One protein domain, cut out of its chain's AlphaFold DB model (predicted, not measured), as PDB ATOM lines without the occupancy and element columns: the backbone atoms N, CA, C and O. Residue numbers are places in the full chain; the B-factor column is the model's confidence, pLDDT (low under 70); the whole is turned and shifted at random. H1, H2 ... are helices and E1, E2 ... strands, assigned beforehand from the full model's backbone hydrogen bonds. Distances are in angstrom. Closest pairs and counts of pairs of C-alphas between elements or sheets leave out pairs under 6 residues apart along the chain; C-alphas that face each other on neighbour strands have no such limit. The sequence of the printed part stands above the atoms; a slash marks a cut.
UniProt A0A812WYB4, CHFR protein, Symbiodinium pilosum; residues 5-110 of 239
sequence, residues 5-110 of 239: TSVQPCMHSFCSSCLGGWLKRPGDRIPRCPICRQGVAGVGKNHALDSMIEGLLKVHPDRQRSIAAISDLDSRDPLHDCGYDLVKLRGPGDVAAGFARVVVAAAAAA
ATOM      1  N   THR A   5     249.417 199.562 147.463       95.62
ATOM      2  CA  THR A   5     248.571 200.460 148.256       95.62
ATOM      3  C   THR A   5     249.297 200.904 149.501       95.62
ATOM      4  O   THR A   5     250.126 200.156 150.008       95.62
ATOM      5  N   SER A   6     248.967 202.085 150.017       95.81
ATOM      6  CA  SER A   6     249.516 202.608 151.267       95.81
ATOM      7  C   SER A   6     248.400 202.978 152.235       95.81
ATOM      8  O   SER A   6     247.431 203.640 151.859       95.81
ATOM      9  N   VAL A   7     248.549 202.556 153.489       94.12
ATOM     10  CA  VAL A   7     247.618 202.890 154.575       94.12
ATOM     11  C   VAL A   7     247.956 204.249 155.189       94.12
ATOM     12  O   VAL A   7     249.119 204.579 155.399       94.12
ATOM     13  N   GLN A   8     246.939 205.023 155.545       90.94
ATOM     14  CA  GLN A   8     247.072 206.295 156.255       90.94
ATOM     15  C   GLN A   8     246.739 206.123 157.742       90.94
ATOM     16  O   GLN A   8     245.798 205.389 158.058       90.94
ATOM     17  N   PRO A   9     247.456 206.796 158.663       89.38
ATOM     18  CA  PRO A   9     248.524 207.781 158.420       89.38
ATOM     19  C   PRO A   9     249.944 207.181 158.391       89.38
ATOM     20  O   PRO A   9     250.906 207.882 158.113       89.38
ATOM     21  N   CYS A  10     250.102 205.891 158.699       88.44
ATOM     22  CA  CYS A  10     251.429 205.293 158.897       88.44
ATOM     23  C   CYS A  10     252.232 205.028 157.610       88.44
ATOM     24  O   CYS A  10     253.378 204.601 157.703       88.44
ATOM     25  N   MET A  11     251.647 205.238 156.426       93.62
ATOM     26  CA  MET A  11     252.267 205.104 155.097       93.62
ATOM     27  C   MET A  11     252.846 203.722 154.751       93.62
ATOM     28  O   MET A  11     253.475 203.553 153.704       93.62
ATOM     29  N   HIS A  12     252.605 202.700 155.570       94.75
ATOM     30  CA  HIS A  12     253.014 201.342 155.238       94.75
ATOM     31  C   HIS A  12     252.315 200.841 153.973       94.75
ATOM     32  O   HIS A  12     251.139 201.136 153.747       94.75
ATOM     33  N   SER A  13     253.045 200.084 153.150       94.31
ATOM     34  CA  SER A  13     252.583 199.691 151.820       94.31
ATOM     35  C   SER A  13     252.402 198.185 151.665       94.31
ATOM     36  O   SER A  13     253.190 197.397 152.182       94.31
ATOM     37  N   PHE A  14     251.361 197.791 150.935       96.06
ATOM     38  CA  PHE A  14     250.919 196.408 150.769       96.06
ATOM     39  C   PHE A  14     250.396 196.148 149.354       96.06
ATOM     40  O   PHE A  14     249.995 197.063 148.637       96.06
ATOM     41  N   CYS A  15     250.311 194.870 148.980       95.38
ATOM     42  CA  CYS A  15     249.485 194.436 147.852       95.38
ATOM     43  C   CYS A  15     248.000 194.688 148.168       95.38
ATOM     44  O   CYS A  15     247.559 194.337 149.265       95.38
ATOM     45  N   SER A  16     247.247 195.263 147.220       96.25
ATOM     46  CA  SER A  16     245.827 195.616 147.400       96.25
ATOM     47  C   SER A  16     244.981 194.442 147.901       96.25
ATOM     48  O   SER A  16     244.335 194.558 148.943       96.25
ATOM     49  N   SER A  17     245.072 193.276 147.251       94.75
ATOM     50  CA  SER A  17     244.295 192.093 147.643       94.75
ATOM     51  C   SER A  17     244.644 191.584 149.047       94.75
ATOM     52  O   SER A  17     243.754 191.265 149.835       94.75
ATOM     53  N   CYS A  18     245.932 191.579 149.414       94.19
ATOM     54  CA  CYS A  18     246.382 191.178 150.749       94.19
ATOM     55  C   CYS A  18     245.855 192.123 151.838       94.19
ATOM     56  O   CYS A  18     245.375 191.665 152.879       94.19
ATOM     57  N   LEU A  19     245.929 193.436 151.602       95.31
ATOM     58  CA  LEU A  19     245.426 194.431 152.543       95.31
ATOM     59  C   LEU A  19     243.899 194.377 152.641       95.31
ATOM     60  O   LEU A  19     243.362 194.392 153.745       95.31
ATOM     61  N   GLY A  20     243.200 194.249 151.513       93.38
ATOM     62  CA  GLY A  20     241.749 194.100 151.473       93.38
ATOM     63  C   GLY A  20     241.266 192.895 152.276       93.38
ATOM     64  O   GLY A  20     240.373 193.026 153.114       93.38
ATOM     65  N   GLY A  21     241.910 191.737 152.098       91.50
ATOM     66  CA  GLY A  21     241.618 190.535 152.882       91.50
ATOM     67  C   GLY A  21     241.880 190.707 154.382       91.50
ATOM     68  O   GLY A  21     241.137 190.167 155.198       91.50
ATOM     69  N   TRP A  22     242.900 191.483 154.767       93.62
ATOM     70  CA  TRP A  22     243.159 191.820 156.170       93.62
ATOM     71  C   TRP A  22     242.079 192.738 156.752       93.62
ATOM     72  O   TRP A  22     241.534 192.455 157.817       93.62
ATOM     73  N   LEU A  23     241.747 193.824 156.052       92.50
ATOM     74  CA  LEU A  23     240.810 194.840 156.534       92.50
ATOM     75  C   LEU A  23     239.357 194.350 156.574       92.50
ATOM     76  O   LEU A  23     238.577 194.862 157.372       92.50
ATOM     77  N   LYS A  24     238.998 193.354 155.756       89.31
ATOM     78  CA  LYS A  24     237.651 192.760 155.710       89.31
ATOM     79  C   LYS A  24     237.396 191.726 156.818       89.31
ATOM     80  O   LYS A  24     236.286 191.206 156.918       89.31
ATOM     81  N   ARG A  25     238.395 191.381 157.641       85.12
ATOM     82  CA  ARG A  25     238.222 190.343 158.667       85.12
ATOM     83  C   ARG A  25     237.147 190.731 159.686       85.12
ATOM     84  O   ARG A  25     237.227 191.816 160.266       85.12
ATOM     85  N   PRO A  26     236.179 189.840 159.956       74.56
ATOM     86  CA  PRO A  26     235.190 190.070 160.997       74.56
ATOM     87  C   PRO A  26     235.855 190.038 162.381       74.56
ATOM     88  O   PRO A  26     236.781 189.266 162.619       74.56
ATOM     89  N   GLY A  27     235.375 190.880 163.299       70.94
ATOM     90  CA  GLY A  27     235.799 190.910 164.707       70.94
ATOM     91  C   GLY A  27     236.595 192.152 165.116       70.94
ATOM     92  O   GLY A  27     236.460 192.624 166.243       70.94
ATOM     93  N   ASP A  28     237.348 192.762 164.201       73.31
ATOM     94  CA  ASP A  28     238.072 194.002 164.488       73.31
ATOM     95  C   ASP A  28     237.185 195.212 164.202       73.31
ATOM     96  O   ASP A  28     237.135 195.651 163.065       73.31
ATOM     97  N   ARG A  29     236.526 195.824 165.195       75.12
ATOM     98  CA  ARG A  29     235.695 197.038 164.967       75.12
ATOM     99  C   ARG A  29     236.431 198.193 164.274       75.12
ATOM    100  O   ARG A  29     235.797 199.028 163.651       75.12
ATOM    101  N   ILE A  30     237.759 198.248 164.391       81.31
ATOM    102  CA  ILE A  30     238.586 199.320 163.831       81.31
ATOM    103  C   ILE A  30     239.585 198.708 162.846       81.31
ATOM    104  O   ILE A  30     240.343 197.819 163.246       81.31
ATOM    105  N   PRO A  31     239.638 199.169 161.583       87.00
ATOM    106  CA  PRO A  31     240.649 198.722 160.635       87.00
ATOM    107  C   PRO A  31     242.046 199.110 161.135       87.00
ATOM    108  O   PRO A  31     242.290 200.263 161.490       87.00
ATOM    109  N   ARG A  32     242.974 198.149 161.184       89.94
ATOM    110  CA  ARG A  32     244.336 198.341 161.705       89.94
ATOM    111  C   ARG A  32     245.386 197.913 160.697       89.94
ATOM    112  O   ARG A  32     245.228 196.887 160.038       89.94
ATOM    113  N   CYS A  33     246.477 198.670 160.629       92.25
ATOM    114  CA  CYS A  33     247.623 198.346 159.793       92.25
ATOM    115  C   CYS A  33     248.223 196.994 160.229       92.25
ATOM    116  O   CYS A  33     248.511 196.838 161.417       92.25
ATOM    117  N   PRO A  34     248.463 196.034 159.317       92.38
ATOM    118  CA  PRO A  34     249.073 194.745 159.656       92.38
ATOM    119  C   PRO A  34     250.415 194.844 160.403       92.38
ATOM    120  O   PRO A  34     250.711 193.993 161.241       92.38
ATOM    121  N   ILE A  35     251.200 195.892 160.124       89.38
ATOM    122  CA  ILE A  35     252.570 196.061 160.633       89.38
ATOM    123  C   ILE A  35     252.562 196.785 161.974       89.38
ATOM    124  O   ILE A  35     252.923 196.212 162.994       89.38
ATOM    125  N   CYS A  36     252.130 198.047 161.987       84.12
ATOM    126  CA  CYS A  36     252.222 198.889 163.178       84.12
ATOM    127  C   CYS A  36     250.964 198.853 164.050       84.12
ATOM    128  O   CYS A  36     250.932 199.496 165.093       84.12
ATOM    129  N   ARG A  37     249.907 198.154 163.612       87.69
ATOM    130  CA  ARG A  37     248.602 198.060 164.292       87.69
ATOM    131  C   ARG A  37     247.894 199.396 164.540       87.69
ATOM    132  O   ARG A  37     246.817 199.400 165.133       87.69
ATOM    133  N   GLN A  38     248.429 200.501 164.025       84.25
ATOM    134  CA  GLN A  38     247.780 201.805 164.048       84.25
ATOM    135  C   GLN A  38     246.453 201.752 163.285       84.25
ATOM    136  O   GLN A  38     246.325 201.025 162.294       84.25
ATOM    137  N   GLY A  39     245.467 202.518 163.760       86.62
ATOM    138  CA  GLY A  39     244.184 202.674 163.083       86.62
ATOM    139  C   GLY A  39     244.377 203.196 161.661       86.62
ATOM    140  O   GLY A  39     245.132 204.142 161.441       86.62
ATOM    141  N   VAL A  40     243.714 202.555 160.704       92.12
ATOM    142  CA  VAL A  40     243.753 202.935 159.293       92.12
ATOM    143  C   VAL A  40     242.615 203.909 159.037       92.12
ATOM    144  O   VAL A  40     241.447 203.528 159.086       92.12
ATOM    145  N   ALA A  41     242.959 205.164 158.761       88.50
ATOM    146  CA  ALA A  41     241.984 206.192 158.396       88.50
ATOM    147  C   ALA A  41     241.669 206.197 156.895       88.50
ATOM    148  O   ALA A  41     240.599 206.639 156.489       88.50
ATOM    149  N   GLY A  42     242.587 205.704 156.067       92.50
ATOM    150  CA  GLY A  42     242.428 205.696 154.619       92.50
ATOM    151  C   GLY A  42     243.401 204.744 153.944       92.50
ATOM    152  O   GLY A  42     244.409 204.348 154.533       92.50
ATOM    153  N   VAL A  43     243.094 204.387 152.701       96.69
ATOM    154  CA  VAL A  43     243.997 203.636 151.830       96.69
ATOM    155  C   VAL A  43     244.035 204.303 150.466       96.69
ATOM    156  O   VAL A  43     242.999 204.671 149.924       96.69
ATOM    157  N   GLY A  44     245.236 204.464 149.917       95.00
ATOM    158  CA  GLY A  44     245.442 204.998 148.574       95.00
ATOM    159  C   GLY A  44     246.313 204.074 147.734       95.00
ATOM    160  O   GLY A  44     247.109 203.304 148.274       95.00
ATOM    161  N   LYS A  45     246.186 204.169 146.409       96.69
ATOM    162  CA  LYS A  45     247.127 203.538 145.473       96.69
ATOM    163  C   LYS A  45     248.511 204.165 145.624       96.69
ATOM    164  O   LYS A  45     248.630 205.381 145.769       96.69
ATOM    165  N   ASN A  46     249.554 203.350 145.534       95.62
ATOM    166  CA  ASN A  46     250.938 203.809 145.555       95.62
ATOM    167  C   ASN A  46     251.562 203.691 144.157       95.62
ATOM    168  O   ASN A  46     252.310 202.761 143.861       95.62
ATOM    169  N   HIS A  47     251.261 204.672 143.303       93.75
ATOM    170  CA  HIS A  47     251.749 204.735 141.920       93.75
ATOM    171  C   HIS A  47     253.275 204.836 141.806       93.75
ATOM    172  O   HIS A  47     253.854 204.362 140.828       93.75
ATOM    173  N   ALA A  48     253.931 205.439 142.803       91.38
ATOM    174  CA  ALA A  48     255.387 205.516 142.847       91.38
ATOM    175  C   ALA A  48     255.994 204.120 143.045       91.38
ATOM    176  O   ALA A  48     256.924 203.742 142.337       91.38
ATOM    177  N   LEU A  49     255.433 203.332 143.968       90.88
ATOM    178  CA  LEU A  49     255.873 201.962 144.209       90.88
ATOM    179  C   LEU A  49     255.553 201.036 143.032       90.88
ATOM    180  O   LEU A  49     256.410 200.244 142.648       90.88
ATOM    181  N   ASP A  50     254.383 201.185 142.407       92.38
ATOM    182  CA  ASP A  50     254.048 200.442 141.186       92.38
ATOM    183  C   ASP A  50     255.048 200.737 140.054       92.38
ATOM    184  O   ASP A  50     255.613 199.805 139.485       92.38
ATOM    185  N   SER A  51     255.381 202.012 139.814       93.31
ATOM    186  CA  SER A  51     256.404 202.406 138.827       93.31
ATOM    187  C   SER A  51     257.776 201.770 139.103       93.31
ATOM    188  O   SER A  51     258.470 201.344 138.178       93.31
ATOM    189  N   MET A  52     258.183 201.687 140.376       91.62
ATOM    190  CA  MET A  52     259.445 201.045 140.763       91.62
ATOM    191  C   MET A  52     259.418 199.532 140.514       91.62
ATOM    192  O   MET A  52     260.398 198.977 140.016       91.62
ATOM    193  N   ILE A  53     258.299 198.869 140.818       90.50
ATOM    194  CA  ILE A  53     258.115 197.434 140.563       90.50
ATOM    195  C   ILE A  53     258.155 197.151 139.060       90.50
ATOM    196  O   ILE A  53     258.841 196.224 138.636       90.50
ATOM    197  N   GLU A  54     257.479 197.959 138.243       92.19
ATOM    198  CA  GLU A  54     257.528 197.835 136.784       92.19
ATOM    199  C   GLU A  54     258.952 197.996 136.240       92.19
ATOM    200  O   GLU A  54     259.374 197.234 135.371       92.19
ATOM    201  N   GLY A  55     259.719 198.956 136.768       93.56
ATOM    202  CA  GLY A  55     261.131 199.129 136.428       93.56
ATOM    203  C   GLY A  55     261.976 197.901 136.772       93.56
ATOM    204  O   GLY A  55     262.755 197.440 135.938       93.56
ATOM    205  N   LEU A  56     261.783 197.332 137.966       91.50
ATOM    206  CA  LEU A  56     262.493 196.130 138.410       91.50
ATOM    207  C   LEU A  56     262.178 194.920 137.519       91.50
ATOM    208  O   LEU A  56     263.087 194.190 137.128       91.50
ATOM    209  N   LEU A  57     260.907 194.724 137.163       91.88
ATOM    210  CA  LEU A  57     260.470 193.604 136.324       91.88
ATOM    211  C   LEU A  57     260.968 193.704 134.878       91.88
ATOM    212  O   LEU A  57     261.157 192.679 134.235       91.88
ATOM    213  N   LYS A  58     261.236 194.914 134.365       94.06
ATOM    214  CA  LYS A  58     261.880 195.086 133.049       94.06
ATOM    215  C   LYS A  58     263.311 194.546 133.030       94.06
ATOM    216  O   LYS A  58     263.737 194.018 132.009       94.06
ATOM    217  N   VAL A  59     264.044 194.695 134.135       95.69
ATOM    218  CA  VAL A  59     265.425 194.197 134.271       95.69
ATOM    219  C   VAL A  59     265.445 192.710 134.638       95.69
ATOM    220  O   VAL A  59     266.320 191.978 134.185       95.69
ATOM    221  N   HIS A  60     264.461 192.255 135.416       92.38
ATOM    222  CA  HIS A  60     264.341 190.878 135.900       92.38
ATOM    223  C   HIS A  60     262.971 190.275 135.547       92.38
ATOM    224  O   HIS A  60     262.112 190.127 136.427       92.38
ATOM    225  N   PRO A  61     262.731 189.932 134.267       93.88
ATOM    226  CA  PRO A  61     261.443 189.396 133.823       93.88
ATOM    227  C   PRO A  61     261.128 188.020 134.427       93.88
ATOM    228  O   PRO A  61     259.964 187.669 134.593       93.88
ATOM    229  N   ASP A  62     262.150 187.261 134.828       91.81
ATOM    230  CA  ASP A  62     262.035 185.985 135.544       91.81
ATOM    231  C   ASP A  62     261.339 186.119 136.910       91.81
ATOM    232  O   ASP A  62     260.750 185.161 137.409       91.81
ATOM    233  N   ARG A  63     261.347 187.323 137.500       88.31
ATOM    234  CA  ARG A  63     260.670 187.625 138.772       88.31
ATOM    235  C   ARG A  63     259.199 187.994 138.599       88.31
ATOM    236  O   ARG A  63     258.504 188.244 139.591       88.31
ATOM    237  N   GLN A  64     258.710 188.070 137.363       90.25
ATOM    238  CA  GLN A  64     257.318 188.394 137.103       90.25
ATOM    239  C   GLN A  64     256.418 187.235 137.530       90.25
ATOM    240  O   GLN A  64     256.672 186.064 137.252       90.25
ATOM    241  N   ARG A  65     255.330 187.564 138.229       91.50
ATOM    242  CA  ARG A  65     254.319 186.565 138.586       91.50
ATOM    243  C   ARG A  65     253.689 185.997 137.322       91.50
ATOM    244  O   ARG A  65     253.474 186.720 136.352       91.50
ATOM    245  N   SER A  66     253.330 184.718 137.374       94.19
ATOM    246  CA  SER A  66     252.570 184.096 136.297       94.19
ATOM    247  C   SER A  66     251.223 184.797 136.106       94.19
ATOM    248  O   SER A  66     250.629 185.324 137.051       94.19
ATOM    249  N   ILE A  67     250.711 184.758 134.876       94.81
ATOM    250  CA  ILE A  67     249.407 185.338 134.526       94.81
ATOM    251  C   ILE A  67     248.295 184.739 135.399       94.81
ATOM    252  O   ILE A  67     247.439 185.468 135.890       94.81
ATOM    253  N   ALA A  68     248.354 183.431 135.668       94.12
ATOM    254  CA  ALA A  68     247.408 182.755 136.553       94.12
ATOM    255  C   ALA A  68     247.432 183.325 137.983       94.12
ATOM    256  O   ALA A  68     246.377 183.570 138.558       94.12
ATOM    257  N   ALA A  69     248.617 183.601 138.541       90.25
ATOM    258  CA  ALA A  69     248.740 184.189 139.875       90.25
ATOM    259  C   ALA A  69     248.239 185.642 139.928       90.25
ATOM    260  O   ALA A  69     247.655 186.054 140.927       90.25
ATOM    261  N   ILE A  70     248.452 186.424 138.864       92.69
ATOM    262  CA  ILE A  70     247.904 187.786 138.759       92.69
ATOM    263  C   ILE A  70     246.374 187.735 138.687       92.69
ATOM    264  O   ILE A  70     245.710 188.439 139.443       92.69
ATOM    265  N   SER A  71     245.822 186.863 137.840       95.38
ATOM    266  CA  SER A  71     244.374 186.679 137.702       95.38
ATOM    267  C   SER A  71     243.720 186.220 139.006       95.38
ATOM    268  O   SER A  71     242.643 186.703 139.351       95.38
ATOM    269  N   ASP A  72     244.361 185.307 139.740       91.88
ATOM    270  CA  ASP A  72     243.899 184.879 141.062       91.88
ATOM    271  C   ASP A  72     243.850 186.063 142.036       91.88
ATOM    272  O   ASP A  72     242.818 186.293 142.662       91.88
ATOM    273  N   LEU A  73     244.925 186.858 142.122       91.00
ATOM    274  CA  LEU A  73     244.971 188.037 142.994       91.00
ATOM    275  C   LEU A  73     243.890 189.062 142.641       91.00
ATOM    276  O   LEU A  73     243.266 189.591 143.557       91.00
ATOM    277  N   ASP A  74     243.661 189.310 141.350       93.81
ATOM    278  CA  ASP A  74     242.633 190.235 140.871       93.81
ATOM    279  C   ASP A  74     241.221 189.762 141.228       93.81
ATOM    280  O   ASP A  74     240.392 190.577 141.619       93.81
ATOM    281  N   SER A  75     240.957 188.452 141.159       94.94
ATOM    282  CA  SER A  75     239.640 187.879 141.481       94.94
ATOM    283  C   SER A  75     239.256 187.977 142.963       94.94
ATOM    284  O   SER A  75     238.084 187.837 143.311       94.94
ATOM    285  N   ARG A  76     240.236 188.211 143.845       92.19
ATOM    286  CA  ARG A  76     240.062 188.266 145.305       92.19
ATOM    287  C   ARG A  76     240.565 189.573 145.912       92.19
ATOM    288  O   ARG A  76     241.072 189.578 147.035       92.19
ATOM    289  N   ASP A  77     240.429 190.677 145.181       95.25
ATOM    290  CA  ASP A  77     240.862 192.012 145.601       95.25
ATOM    291  C   ASP A  77     239.678 192.912 146.010       95.25
ATOM    292  O   ASP A  77     239.316 193.843 145.286       95.25
ATOM    293  N   PRO A  78     239.088 192.712 147.207       92.94
ATOM    294  CA  PRO A  78     237.897 193.455 147.617       92.94
ATOM    295  C   PRO A  78     238.158 194.957 147.788       92.94
ATOM    296  O   PRO A  78     237.221 195.750 147.791       92.94
ATOM    297  N   LEU A  79     239.423 195.344 147.975       93.94
ATOM    298  CA  LEU A  79     239.819 196.733 148.148       93.94
ATOM    299  C   LEU A  79     239.866 197.459 146.802       93.94
ATOM    300  O   LEU A  79     239.417 198.598 146.703       93.94
ATOM    301  N   HIS A  80     240.364 196.794 145.760       95.69
ATOM    302  CA  HIS A  80     240.255 197.307 144.401       95.69
ATOM    303  C   HIS A  80     238.789 197.372 143.946       95.69
ATOM    304  O   HIS A  80     238.376 198.393 143.398       95.69
ATOM    305  N   ASP A  81     237.990 196.339 144.236       95.38
ATOM    306  CA  ASP A  81     236.574 196.264 143.842       95.38
ATOM    307  C   ASP A  81     235.727 197.397 144.435       95.38
ATOM    308  O   ASP A  81     234.809 197.903 143.790       95.38
ATOM    309  N   CYS A  82     236.049 197.846 145.653       94.81
ATOM    310  CA  CYS A  82     235.367 198.972 146.288       94.81
ATOM    311  C   CYS A  82     235.979 200.344 145.951       94.81
ATOM    312  O   CYS A  82     235.526 201.364 146.477       94.81
ATOM    313  N   GLY A  83     236.997 200.402 145.086       95.50
ATOM    314  CA  GLY A  83     237.683 201.642 144.726       95.50
ATOM    315  C   GLY A  83     238.503 202.244 145.870       95.50
ATOM    316  O   GLY A  83     238.616 203.463 145.949       95.50
ATOM    317  N   TYR A  84     239.076 201.405 146.741       95.12
ATOM    318  CA  TYR A  84     239.873 201.783 147.923       95.12
ATOM    319  C   TYR A  84     239.090 202.540 149.002       95.12
ATOM    320  O   TYR A  84     239.665 203.099 149.937       95.12
ATOM    321  N   ASP A  85     237.765 202.520 148.905       93.44
ATOM    322  CA  ASP A  85     236.864 203.139 149.860       93.44
ATOM    323  C   ASP A  85     236.633 202.200 151.054       93.44
ATOM    324  O   ASP A  85     235.982 201.154 150.948       93.44
ATOM    325  N   LEU A  86     237.169 202.586 152.214       90.56
ATOM    326  CA  LEU A  86     237.035 201.813 153.450       90.56
ATOM    327  C   LEU A  86     235.586 201.726 153.941       90.56
ATOM    328  O   LEU A  86     235.224 200.724 154.560       90.56
ATOM    329  N   VAL A  87     234.755 202.731 153.648       89.31
ATOM    330  CA  VAL A  87     233.333 202.738 154.021       89.31
ATOM    331  C   VAL A  87     232.589 201.694 153.208       89.31
ATOM    332  O   VAL A  87     231.798 200.940 153.767       89.31
ATOM    333  N   LYS A  88     232.884 201.575 151.912       90.75
ATOM    334  CA  LYS A  88     232.312 200.507 151.076       90.75
ATOM    335  C   LYS A  88     232.836 199.124 151.451       90.75
ATOM    336  O   LYS A  88     232.099 198.150 151.345       90.75
ATOM    337  N   LEU A  89     234.089 199.030 151.900       90.00
ATOM    338  CA  LEU A  89     234.697 197.753 152.277       90.00
ATOM    339  C   LEU A  89     234.104 197.167 153.568       90.00
ATOM    340  O   LEU A  89     233.975 195.947 153.678       90.00
ATOM    341  N   ARG A  90     233.794 198.020 154.552       85.38
ATOM    342  CA  ARG A  90     233.437 197.603 155.921       85.38
ATOM    343  C   ARG A  90     232.062 198.055 156.410       85.38
ATOM    344  O   ARG A  90     231.566 197.528 157.398       85.38
ATOM    345  N   GLY A  91     231.444 199.013 155.733       78.88
ATOM    346  CA  GLY A  91     230.255 199.712 156.200       78.88
ATOM    347  C   GLY A  91     230.589 200.960 157.037       78.88
ATOM    348  O   GLY A  91     231.677 201.073 157.608       78.88
ATOM    349  N   PRO A  92     229.658 201.925 157.130       66.44
ATOM    350  CA  PRO A  92     229.905 203.235 157.742       66.44
ATOM    351  C   PRO A  92     230.208 203.201 159.251       66.44
ATOM    352  O   PRO A  92     230.956 204.050 159.734       66.44
ATOM    353  N   GLY A  93     229.692 202.214 159.994       63.00
ATOM    354  CA  GLY A  93     229.884 202.114 161.449       63.00
ATOM    355  C   GLY A  93     231.322 201.801 161.886       63.00
ATOM    356  O   GLY A  93     231.778 202.306 162.910       63.00
ATOM    357  N   ASP A  94     232.064 201.030 161.089       61.47
ATOM    358  CA  ASP A  94     233.421 200.578 161.435       61.47
ATOM    359  C   ASP A  94     234.501 201.636 161.131       61.47
ATOM    360  O   ASP A  94     235.564 201.670 161.756       61.47
ATOM    361  N   VAL A  95     234.242 202.527 160.168       57.91
ATOM    362  CA  VAL A  95     235.224 203.522 159.697       57.91
ATOM    363  C   VAL A  95     235.215 204.786 160.557       57.91
ATOM    364  O   VAL A  95     236.281 205.326 160.865       57.91
ATOM    365  N   ALA A  96     234.040 205.224 161.025       56.75
ATOM    366  CA  ALA A  96     233.903 206.391 161.901       56.75
ATOM    367  C   ALA A  96     234.686 206.230 163.222       56.75
ATOM    368  O   ALA A  96     235.346 207.166 163.678       56.75
ATOM    369  N   ALA A  97     234.704 205.017 163.784       54.56
ATOM    370  CA  ALA A  97     235.483 204.688 164.979       54.56
ATOM    371  C   ALA A  97     237.007 204.783 164.755       54.56
ATOM    372  O   ALA A  97     237.756 205.095 165.685       54.56
ATOM    373  N   GLY A  98     237.477 204.527 163.529       53.75
ATOM    374  CA  GLY A  98     238.882 204.681 163.147       53.75
ATOM    375  C   GLY A  98     239.286 206.146 162.985       53.75
ATOM    376  O   GLY A  98     240.305 206.562 163.537       53.75
ATOM    377  N   PHE A  99     238.469 206.938 162.287       53.19
ATOM    378  CA  PHE A  99     238.757 208.349 162.014       53.19
ATOM    379  C   PHE A  99     238.737 209.210 163.285       53.19
ATOM    380  O   PHE A  99     239.684 209.956 163.532       53.19
ATOM    381  N   ALA A 100     237.728 209.036 164.149       53.09
ATOM    382  CA  ALA A 100     237.626 209.769 165.415       53.09
ATOM    383  C   ALA A 100     238.869 209.580 166.304       53.09
ATOM    384  O   ALA A 100     239.345 210.525 166.927       53.09
ATOM    385  N   ARG A 101     239.468 208.379 166.312       52.41
ATOM    386  CA  ARG A 101     240.685 208.108 167.098       52.41
ATOM    387  C   ARG A 101     241.952 208.699 166.487       52.41
ATOM    388  O   ARG A 101     242.856 209.034 167.244       52.41
ATOM    389  N   VAL A 102     242.037 208.831 165.161       52.66
ATOM    390  CA  VAL A 102     243.179 209.500 164.511       52.66
ATOM    391  C   VAL A 102     243.167 210.995 164.812       52.66
ATOM    392  O   VAL A 102     244.215 211.540 165.142       52.66
ATOM    393  N   VAL A 103     241.993 211.633 164.787       51.34
ATOM    394  CA  VAL A 103     241.847 213.052 165.150       51.34
ATOM    395  C   VAL A 103     242.208 213.282 166.620       51.34
ATOM    396  O   VAL A 103     243.002 214.168 166.914       51.34
ATOM    397  N   VAL A 104     241.719 212.439 167.538       52.31
ATOM    398  CA  VAL A 104     242.063 212.536 168.971       52.31
ATOM    399  C   VAL A 104     243.559 212.302 169.218       52.31
ATOM    400  O   VAL A 104     244.164 213.015 170.012       52.31
ATOM    401  N   ALA A 105     244.186 211.344 168.527       49.31
ATOM    402  CA  ALA A 105     245.626 211.102 168.654       49.31
ATOM    403  C   ALA A 105     246.475 212.258 168.097       49.31
ATOM    404  O   ALA A 105     247.522 212.565 168.659       49.31
ATOM    405  N   ALA A 106     246.035 212.897 167.010       43.06
ATOM    406  CA  ALA A 106     246.698 214.072 166.454       43.06
ATOM    407  C   ALA A 106     246.552 215.299 167.369       43.06
ATOM    408  O   ALA A 106     247.533 216.004 167.579       43.06
ATOM    409  N   ALA A 107     245.369 215.510 167.959       40.97
ATOM    410  CA  ALA A 107     245.133 216.583 168.925       40.97
ATOM    411  C   ALA A 107     246.000 216.411 170.184       40.97
ATOM    412  O   ALA A 107     246.722 217.325 170.560       40.97
ATOM    413  N   ALA A 108     246.046 215.205 170.760       45.97
ATOM    414  CA  ALA A 108     246.894 214.916 171.920       45.97
ATOM    415  C   ALA A 108     248.403 215.071 171.637       45.97
ATOM    416  O   ALA A 108     249.177 215.345 172.548       45.97
ATOM    417  N   ALA A 109     248.841 214.889 170.387       46.31
ATOM    418  CA  ALA A 109     250.230 215.129 169.994       46.31
ATOM    419  C   ALA A 109     250.557 216.623 169.811       46.31
ATOM    420  O   ALA A 109     251.723 216.992 169.921       46.31
ATOM    421  N   ALA A 110     249.556 217.464 169.528       48.06
ATOM    422  CA  ALA A 110     249.724 218.909 169.386       48.06
ATOM    423  C   ALA A 110     249.805 219.627 170.745       48.06
ATOM    424  O   ALA A 110     250.509 220.623 170.855       48.06
TER     425      ALA A 110
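What this domain is: This is residues 5 to 110 of the 239 residues of the protein "CHFR protein" of Symbiodinium pilosum (UniProt A0A812WYB4). A small sheet, E2 E1 E3, with H1 over one face, stands between two longer helices that reach to opposite ends: H2, which leaves the sheet after E3, and H6, whose residues 104 to 110 stick out. From the far end of H2 the chain folds back through H3 in an open loop to H4, which packs on H1, and then to H5 and H6. The 106 printed residues, with three named strands and six named helices in the order E1 E2 H1 E3 H2 H3 H4 H5 H6, are mostly helix; the sheet is antiparallel. The whole is elongated, 48 by 30 by 20 A, and only just compact, close to loose, with a radius of gyration of the C-alphas of 15.6 A.

Where its parts are: In the sheet, E1 is residues 5 to 8, 10.0 A long, from C-alpha 5 at (248.571, 200.460, 148.256); E2 is 13 to 15, 7.3 A; E3 is 42 to 45, 10.5 A. H1 is residues 16 to 23, 10.4 A. H2 is residues 47 to 59, 18.9 A, ending at C-alpha 59 at (265.425, 194.197, 134.271). H3 is residues 67 to 75, 12.3 A; H4 is 78 to 81; H5 is 86 to 90. H6, residues 92 to 110, is the longest helix, 27.8 A, ending at C-alpha 110 at (249.724, 218.909, 169.386).

How they stand to each other: E1 is the inner strand. It is antiparallel to E3 at 153 degrees, with N 6 and O 44 2.8 A apart, and forms a hairpin with E2, with N 5 and O 14 2.8 A apart. E2, H1 and E3 make a split strand-helix-strand unit, two strands running the same way with E1 between them; its crossover is right-handed. H1 is on the sheet at a height of 9.4 A and runs along the strands, at 15 degrees to E1 on the local plane. H1 touches H4, the closest C-alphas being Gly 20 and Leu 79, 4.7 A apart. H5 is the hub: it only just touches H1, H4 and H6, with 3 pairs of C-alphas within 8 A each, and H6 only at the corner, closest at C-alphas 87 and 95, 6.0 A. H3 is close to H1 but not clearly touching, closest at C-alphas 17 and 73, 6.2 A. H2 only grazes the sheet with residues 47 to 50 and is apart from H3. Every O i to N i+4 pair is within hydrogen-bond range in H1, H3 and H5, against 8 of 9 in H2 and 11 of 15 in H6; H4 is too short for such a pair.

The domain as a whole: The C-alphas farthest apart are those of Ala 68 and Ala 110, 48.9 A. The printed part has no cut. The link from H1 to E3, residues 24 to 41, is long. Residues 92 to 110 have pLDDT under 70; the mean of the printed part is 84.3.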